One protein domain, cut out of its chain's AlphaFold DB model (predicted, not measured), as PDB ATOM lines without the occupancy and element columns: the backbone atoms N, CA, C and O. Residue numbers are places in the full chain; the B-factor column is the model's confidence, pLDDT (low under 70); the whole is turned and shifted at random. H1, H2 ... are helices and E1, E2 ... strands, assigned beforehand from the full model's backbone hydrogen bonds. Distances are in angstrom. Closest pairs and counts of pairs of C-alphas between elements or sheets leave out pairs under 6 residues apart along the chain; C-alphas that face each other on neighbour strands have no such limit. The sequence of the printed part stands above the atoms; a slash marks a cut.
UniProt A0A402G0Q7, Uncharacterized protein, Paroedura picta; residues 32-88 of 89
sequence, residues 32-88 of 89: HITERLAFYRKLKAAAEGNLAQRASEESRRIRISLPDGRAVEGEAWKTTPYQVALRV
ATOM      1  N   HIS A  32     174.838 161.838 224.846       89.25
ATOM      2  CA  HIS A  32     173.713 162.359 224.064       89.25
ATOM      3  C   HIS A  32     173.874 163.833 223.636       89.25
ATOM      4  O   HIS A  32     173.179 164.296 222.731       89.25
ATOM      5  N   ILE A  33     174.761 164.611 224.268       92.81
ATOM      6  CA  ILE A  33     175.032 165.997 223.853       92.81
ATOM      7  C   ILE A  33     175.673 166.015 222.466       92.81
ATOM      8  O   ILE A  33     175.294 166.836 221.631       92.81
ATOM      9  N   THR A  34     176.586 165.085 222.190       90.69
ATOM     10  CA  THR A  34     177.245 164.963 220.886       90.69
ATOM     11  C   THR A  34     176.233 164.643 219.787       90.69
ATOM     12  O   THR A  34     176.227 165.298 218.746       90.69
ATOM     13  N   GLU A  35     175.319 163.708 220.045       93.50
ATOM     14  CA  GLU A  35     174.243 163.335 219.117       93.50
ATOM     15  C   GLU A  35     173.312 164.518 218.824       93.50
ATOM     16  O   GLU A  35     173.031 164.835 217.664       93.50
ATOM     17  N   ARG A  36     172.890 165.247 219.867       95.81
ATOM     18  CA  ARG A  36     172.053 166.446 219.717       95.81
ATOM     19  C   ARG A  36     172.758 167.554 218.944       95.81
ATOM     20  O   ARG A  36     172.114 168.226 218.141       95.81
ATOM     21  N   LEU A  37     174.058 167.752 219.162       95.75
ATOM     22  CA  LEU A  37     174.849 168.732 218.417       95.75
ATOM     23  C   LEU A  37     174.988 168.344 216.944       95.75
ATOM     24  O   LEU A  37     174.854 169.212 216.081       95.75
ATOM     25  N   ALA A  38     175.212 167.064 216.643       95.25
ATOM     26  CA  ALA A  38     175.253 166.570 215.270       95.25
ATOM     27  C   ALA A  38     173.910 166.805 214.558       95.25
ATOM     28  O   ALA A  38     173.873 167.347 213.451       95.25
ATOM     29  N   PHE A  39     172.801 166.491 215.232       96.31
ATOM     30  CA  PHE A  39     171.462 166.728 214.703       96.31
ATOM     31  C   PHE A  39     171.165 168.220 214.506       96.31
ATOM     32  O   PHE A  39     170.697 168.627 213.443       96.31
ATOM     33  N   TYR A  40     171.506 169.056 215.493       96.75
ATOM     34  CA  TYR A  40     171.369 170.508 215.393       96.75
ATOM     35  C   TYR A  40     172.144 171.062 214.200       96.75
ATOM     36  O   TYR A  40     171.580 171.826 213.427       96.75
ATOM     37  N   ARG A  41     173.407 170.659 214.006       96.69
ATOM     38  CA  ARG A  41     174.228 171.116 212.873       96.69
ATOM     39  C   ARG A  41     173.589 170.761 211.532       96.69
ATOM     40  O   ARG A  41     173.508 171.626 210.664       96.69
ATOM     41  N   LYS A  42     173.073 169.536 211.385       96.38
ATOM     42  CA  LYS A  42     172.368 169.097 210.170       96.38
ATOM     43  C   LYS A  42     171.153 169.980 209.870       96.38
ATOM     44  O   LYS A  42     170.998 170.455 208.750       96.38
ATOM     45  N   LEU A  43     170.304 170.220 210.871       97.19
ATOM     46  CA  LEU A  43     169.110 171.054 210.705       97.19
ATOM     47  C   LEU A  43     169.454 172.530 210.496       97.19
ATOM     48  O   LEU A  43     168.807 173.216 209.705       97.19
ATOM     49  N   LYS A  44     170.484 173.018 211.187       95.06
ATOM     50  CA  LYS A  44     170.946 174.396 211.074       95.06
ATOM     51  C   LYS A  44     171.462 174.687 209.667       95.06
ATOM     52  O   LYS A  44     171.085 175.718 209.126       95.06
ATOM     53  N   ALA A  45     172.212 173.768 209.058       96.00
ATOM     54  CA  ALA A  45     172.688 173.911 207.684       96.00
ATOM     55  C   ALA A  45     171.530 174.023 206.673       96.00
ATOM     56  O   ALA A  45     171.536 174.901 205.814       96.00
ATOM     57  N   ALA A  46     170.486 173.197 206.815       94.69
ATOM     58  CA  ALA A  46     169.289 173.306 205.974       94.69
ATOM     59  C   ALA A  46     168.566 174.654 206.169       94.69
ATOM     60  O   ALA A  46     168.129 175.284 205.207       94.69
ATOM     61  N   ALA A  47     168.473 175.128 207.414       93.75
ATOM     62  CA  ALA A  47     167.872 176.422 207.722       93.75
ATOM     63  C   ALA A  47     168.695 177.603 207.180       93.75
ATOM     64  O   ALA A  47     168.114 178.588 206.733       93.75
ATOM     65  N   GLU A  48     170.025 177.513 207.203       93.06
ATOM     66  CA  GLU A  48     170.922 178.513 206.614       93.06
ATOM     67  C   GLU A  48     170.767 178.585 205.093       93.06
ATOM     68  O   GLU A  48     170.708 179.688 204.557       93.06
ATOM     69  N   GLY A  49     170.591 177.447 204.412       92.12
ATOM     70  CA  GLY A  49     170.263 177.414 202.983       92.12
ATOM     71  C   GLY A  49     168.942 178.124 202.666       92.12
ATOM     72  O   GLY A  49     168.906 179.024 201.829       92.12
ATOM     73  N   ASN A  50     167.876 177.803 203.407       91.31
ATOM     74  CA  ASN A  50     166.578 178.471 203.255       91.31
ATOM     75  C   ASN A  50     166.662 179.978 203.544       91.31
ATOM     76  O   ASN A  50     166.014 180.785 202.878       91.31
ATOM     77  N   LEU A  51     167.450 180.367 204.552       90.75
ATOM     78  CA  LEU A  51     167.672 181.769 204.891       90.75
ATOM     79  C   LEU A  51     168.431 182.495 203.778       90.75
ATOM     80  O   LEU A  51     168.050 183.607 203.436       90.75
ATOM     81  N   ALA A  52     169.464 181.876 203.203       89.50
ATOM     82  CA  ALA A  52     170.231 182.446 202.100       89.50
ATOM     83  C   ALA A  52     169.359 182.642 200.852       89.50
ATOM     84  O   ALA A  52     169.402 183.711 200.249       89.50
ATOM     85  N   GLN A  53     168.514 181.660 200.524       90.44
ATOM     86  CA  GLN A  53     167.558 181.771 199.424       90.44
ATOM     87  C   GLN A  53     166.608 182.959 199.635       90.44
ATOM     88  O   GLN A  53     166.570 183.872 198.811       90.44
ATOM     89  N   ARG A  54     165.935 183.035 200.790       89.06
ATOM     90  CA  ARG A  54     165.038 184.161 201.119       89.06
ATOM     91  C   ARG A  54     165.767 185.497 201.178       89.06
ATOM     92  O   ARG A  54     165.242 186.513 200.740       89.06
ATOM     93  N   ALA A  55     166.996 185.514 201.684       87.81
ATOM     94  CA  ALA A  55     167.827 186.708 201.700       87.81
ATOM     95  C   ALA A  55     168.320 187.118 200.305       87.81
ATOM     96  O   ALA A  55     168.733 188.259 200.146       87.81
ATOM     97  N   SER A  56     168.305 186.245 199.298       85.81
ATOM     98  CA  SER A  56     168.547 186.649 197.907       85.81
ATOM     99  C   SER A  56     167.275 187.129 197.209       85.81
ATOM    100  O   SER A  56     167.309 188.147 196.525       85.81
ATOM    101  N   GLU A  57     166.149 186.449 197.432       88.00
ATOM    102  CA  GLU A  57     164.883 186.706 196.736       88.00
ATOM    103  C   GLU A  57     164.114 187.897 197.336       88.00
ATOM    104  O   GLU A  57     163.535 188.706 196.615       88.00
ATOM    105  N   GLU A  58     164.132 188.041 198.662       85.31
ATOM    106  CA  GLU A  58     163.298 188.989 199.411       85.31
ATOM    107  C   GLU A  58     164.118 190.051 200.170       85.31
ATOM    108  O   GLU A  58     163.580 190.775 201.017       85.31
ATOM    109  N   SER A  59     165.425 190.169 199.903       84.31
ATOM    110  CA  SER A  59     166.271 191.201 200.520       84.31
ATOM    111  C   SER A  59     165.926 192.579 199.971       84.31
ATOM    112  O   SER A  59     166.531 193.089 199.029       84.31
ATOM    113  N   ARG A  60     164.968 193.216 200.635       88.94
ATOM    114  CA  ARG A  60     164.624 194.627 200.481       88.94
ATOM    115  C   ARG A  60     165.107 195.431 201.681       88.94
ATOM    116  O   ARG A  60     165.184 194.913 202.800       88.94
ATOM    117  N   ARG A  61     165.389 196.714 201.456       90.69
ATOM    118  CA  ARG A  61     165.611 197.661 202.554       90.69
ATOM    119  C   ARG A  61     164.322 197.788 203.365       90.69
ATOM    120  O   ARG A  61     163.242 197.942 202.797       90.69
ATOM    121  N   ILE A  62     164.443 197.672 204.680       91.06
ATOM    122  CA  ILE A  62     163.354 197.783 205.643       91.06
ATOM    123  C   ILE A  62     163.676 198.872 206.654       91.06
ATOM    124  O   ILE A  62     164.806 198.991 207.129       91.06
ATOM    125  N   ARG A  63     162.647 199.627 207.027       91.75
ATOM    126  CA  ARG A  63     162.736 200.640 208.070       91.75
ATOM    127  C   ARG A  63     162.175 200.071 209.368       91.75
ATOM    128  O   ARG A  63     161.000 199.726 209.441       91.75
ATOM    129  N   ILE A  64     163.026 199.947 210.380       89.44
ATOM    130  CA  ILE A  64     162.694 199.374 211.686       89.44
ATOM    131  C   ILE A  64     162.360 200.527 212.632       89.44
ATOM    132  O   ILE A  64     163.232 201.342 212.934       89.44
ATOM    133  N   SER A  65     161.111 200.621 213.086       91.19
ATOM    134  CA  SER A  65     160.687 201.628 214.062       91.19
ATOM    135  C   SER A  65     161.008 201.186 215.491       91.19
ATOM    136  O   SER A  65     160.707 200.067 215.905       91.19
ATOM    137  N   LEU A  66     161.635 202.079 216.251       87.94
ATOM    138  CA  LEU A  66     161.879 201.932 217.683       87.94
ATOM    139  C   LEU A  66     160.726 202.577 218.470       87.94
ATOM    140  O   LEU A  66     160.103 203.520 217.973       87.94
ATOM    141  N   PRO A  67     160.467 202.131 219.712       87.44
ATOM    142  CA  PRO A  67     159.451 202.743 220.572       87.44
ATOM    143  C   PRO A  67     159.728 204.227 220.860       87.44
ATOM    144  O   PRO A  67     158.794 204.986 221.092       87.44
ATOM    145  N   ASP A  68     160.985 204.661 220.757       83.06
ATOM    146  CA  ASP A  68     161.405 206.056 220.946       83.06
ATOM    147  C   ASP A  68     161.068 206.969 219.747       83.06
ATOM    148  O   ASP A  68     161.545 208.098 219.673       83.06
ATOM    149  N   GLY A  69     160.344 206.471 218.737       84.12
ATOM    150  CA  GLY A  69     160.040 207.199 217.496       84.12
ATOM    151  C   GLY A  69     161.209 207.280 216.504       84.12
ATOM    152  O   GLY A  69     161.048 207.753 215.379       84.12
ATOM    153  N   ARG A  70     162.388 206.781 216.888       85.69
ATOM    154  CA  ARG A  70     163.562 206.647 216.015       85.69
ATOM    155  C   ARG A  70     163.344 205.519 215.003       85.69
ATOM    156  O   ARG A  70     162.670 204.535 215.291       85.69
ATOM    157  N   ALA A  71     163.948 205.637 213.824       88.81
ATOM    158  CA  ALA A  71     163.902 204.595 212.805       88.81
ATOM    159  C   ALA A  71     165.312 204.182 212.383       88.81
ATOM    160  O   ALA A  71     166.166 205.040 212.167       88.81
ATOM    161  N   VAL A  72     165.541 202.875 212.260       88.56
ATOM    162  CA  VAL A  72     166.823 202.296 211.847       88.56
ATOM    163  C   VAL A  72     166.635 201.561 210.529       88.56
ATOM    164  O   VAL A  72     165.749 200.718 210.401       88.56
ATOM    165  N   GLU A  73     167.487 201.865 209.557       91.19
ATOM    166  CA  GLU A  73     167.516 201.156 208.278       91.19
ATOM    167  C   GLU A  73     168.173 199.778 208.432       91.19
ATOM    168  O   GLU A  73     169.237 199.627 209.048       91.19
ATOM    169  N   GLY A  74     167.539 198.769 207.845       90.62
ATOM    170  CA  GLY A  74     168.015 197.394 207.796       90.62
ATOM    171  C   GLY A  74     167.696 196.732 206.460       90.62
ATOM    172  O   GLY A  74     167.036 197.291 205.593       90.62
ATOM    173  N   GLU A  75     168.166 195.508 206.304       91.62
ATOM    174  CA  GLU A  75     167.842 194.621 205.190       91.62
ATOM    175  C   GLU A  75     167.005 193.449 205.702       91.62
ATOM    176  O   GLU A  75     167.379 192.788 206.682       91.62
ATOM    177  N   ALA A  76     165.875 193.193 205.035       89.62
ATOM    178  CA  ALA A  76     165.031 192.038 205.314       89.62
ATOM    179  C   ALA A  76     165.856 190.747 205.218       89.62
ATOM    180  O   ALA A  76     166.741 190.629 204.372       89.62
ATOM    181  N   TRP A  77     165.582 189.797 206.116       88.44
ATOM    182  CA  TRP A  77     166.246 188.486 206.189       88.44
ATOM    183  C   TRP A  77     167.752 188.490 206.509       88.44
ATOM    184  O   TRP A  77     168.325 187.424 206.720       88.44
ATOM    185  N   LYS A  78     168.385 189.662 206.631       89.75
ATOM    186  CA  LYS A  78     169.812 189.803 206.969       89.75
ATOM    187  C   LYS A  78     170.045 190.531 208.285       89.75
ATOM    188  O   LYS A  78     170.934 190.157 209.049       89.75
ATOM    189  N   THR A  79     169.263 191.577 208.556       92.19
ATOM    190  CA  THR A  79     169.448 192.385 209.766       92.19
ATOM    191  C   THR A  79     168.880 191.669 210.980       92.19
ATOM    192  O   THR A  79     167.707 191.301 211.009       92.19
ATOM    193  N   THR A  80     169.713 191.483 212.000       92.69
ATOM    194  CA  THR A  80     169.311 190.843 213.257       92.69
ATOM    195  C   THR A  80     168.977 191.884 214.330       92.69
ATOM    196  O   THR A  80     169.585 192.956 214.351       92.69
ATOM    197  N   PRO A  81     168.074 191.582 215.284       92.19
ATOM    198  CA  PRO A  81     167.761 192.499 216.384       92.19
ATOM    199  C   PRO A  81     168.996 192.934 217.186       92.19
ATOM    200  O   PRO A  81     169.076 194.076 217.630       92.19
ATOM    201  N   TYR A  82     169.993 192.055 217.318       92.75
ATOM    202  CA  TYR A  82     171.261 192.383 217.971       92.75
ATOM    203  C   TYR A  82     172.035 193.483 217.228       92.75
ATOM    204  O   TYR A  82     172.512 194.428 217.851       92.75
ATOM    205  N   GLN A  83     172.107 193.420 215.895       92.50
ATOM    206  CA  GLN A  83     172.738 194.472 215.088       92.50
ATOM    207  C   GLN A  83     172.009 195.814 215.216       92.50
ATOM    208  O   GLN A  83     172.654 196.857 215.183       92.50
ATOM    209  N   VAL A  84     170.681 195.798 215.378       91.62
ATOM    210  CA  VAL A  84     169.902 197.015 215.648       91.62
ATOM    211  C   VAL A  84     170.248 197.564 217.030       91.62
ATOM    212  O   VAL A  84     170.545 198.747 217.144       91.62
ATOM    213  N   ALA A  85     170.288 196.714 218.058       90.62
ATOM    214  CA  ALA A  85     170.609 197.121 219.425       90.62
ATOM    215  C   ALA A  85     172.002 197.761 219.540       90.62
ATOM    216  O   ALA A  85     172.144 198.772 220.215       90.62
ATOM    217  N   LEU A  86     173.007 197.248 218.822       90.25
ATOM    218  CA  LEU A  86     174.346 197.854 218.778       90.25
ATOM    219  C   LEU A  86     174.366 199.283 218.209       90.25
ATOM    220  O   LEU A  86     175.306 200.032 218.467       90.25
ATOM    221  N   ARG A  87     173.356 199.662 217.418       86.12
ATOM    222  CA  ARG A  87     173.220 201.010 216.841       86.12
ATOM    223  C   ARG A  87     172.449 201.963 217.752       86.12
ATOM    224  O   ARG A  87     172.475 203.168 217.518       86.12
ATOM    225  N   VAL A  88     171.758 201.438 218.763       83.88
ATOM    226  CA  VAL A  88     171.032 202.237 219.746       83.88
ATOM    227  C   VAL A  88     172.005 202.604 220.863       83.88
ATOM    228  O   VAL A  88     172.472 201.743 221.604       83.88
TER     229      VAL A  88
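Overview. This is residues 32 to 88 of the 89 residues of an uncharacterized protein of Paroedura picta (UniProt A0A402G0Q7). A long helix, H1, makes an arm with a small head at its far end: a hairpin of two short strands, E1 and E2, then a short helix, H2, beside E2. The chain turns back sharply after H1, and arm and hairpin make the two sides of a wide, open V, of which residues 32 to 50 of H1 stick out alone. The printed part has 57 residues, with two named helices and two named strands in the order H1, E1, E2, H2, and a two-stranded antiparallel sheet of order E1 - E2. The class is mixed, helices and strands. The whole is only just extended, close to loose, with a radius of gyration of the C-alphas of 15.7 A, and it is flat, spanning 47 by 26 by 14 A.

Arrangement. Start with H1, residues 32 to 57; its residues 32 to 50 stand free. A tight link of 3 residues leads to E1, residues 61 to 65, and a tight link of 5 residues to E2, residues 71 to 75. E1 and E2 form a hairpin, antiparallel, with 147 degrees between their directions. Look for the C-alphas of 61 and 75, which face each other at 4.6 A; N 62 and O 74 are within hydrogen-bond range at 2.8 A, and N 72 and O 64 at 2.9 A. Go on through another tight link of 5 residues to H2, residues 81 to 85. The closest C-alphas of E2 and H2 are those of Val 72 and Val 84, 7.2 A apart. H1 is apart from E2 and from H2, and E1 is apart from H2. In H1 and H2 every O i to N i+4 pair is within hydrogen-bond range.

Along the chain. Find C-alpha 32 of His 32 at (173.713, 162.359, 224.064); from there H1 runs 37.7 A to C-alpha 57 at (164.883, 186.706, 196.736). E1, from Arg 61 to Ser 65, is 13.1 A long, and E2, from Ala 71 to Glu 75, is 13.2 A. H2, from Pro 81 to Ala 85, ends at C-alpha 85, at (170.609, 197.121, 219.425).

Size, cuts and confidence. The two C-alphas farthest apart are those of His 32 and Gly 69, at 47.3 A. Without residues 32 to 50, look for a body of 38 residues spanning 33 by 15 by 11 A. The printed part has no cut, and no link between named elements is long. In this predicted model the mean pLDDT of the printed part is 90.8, and no printed residue is under 70.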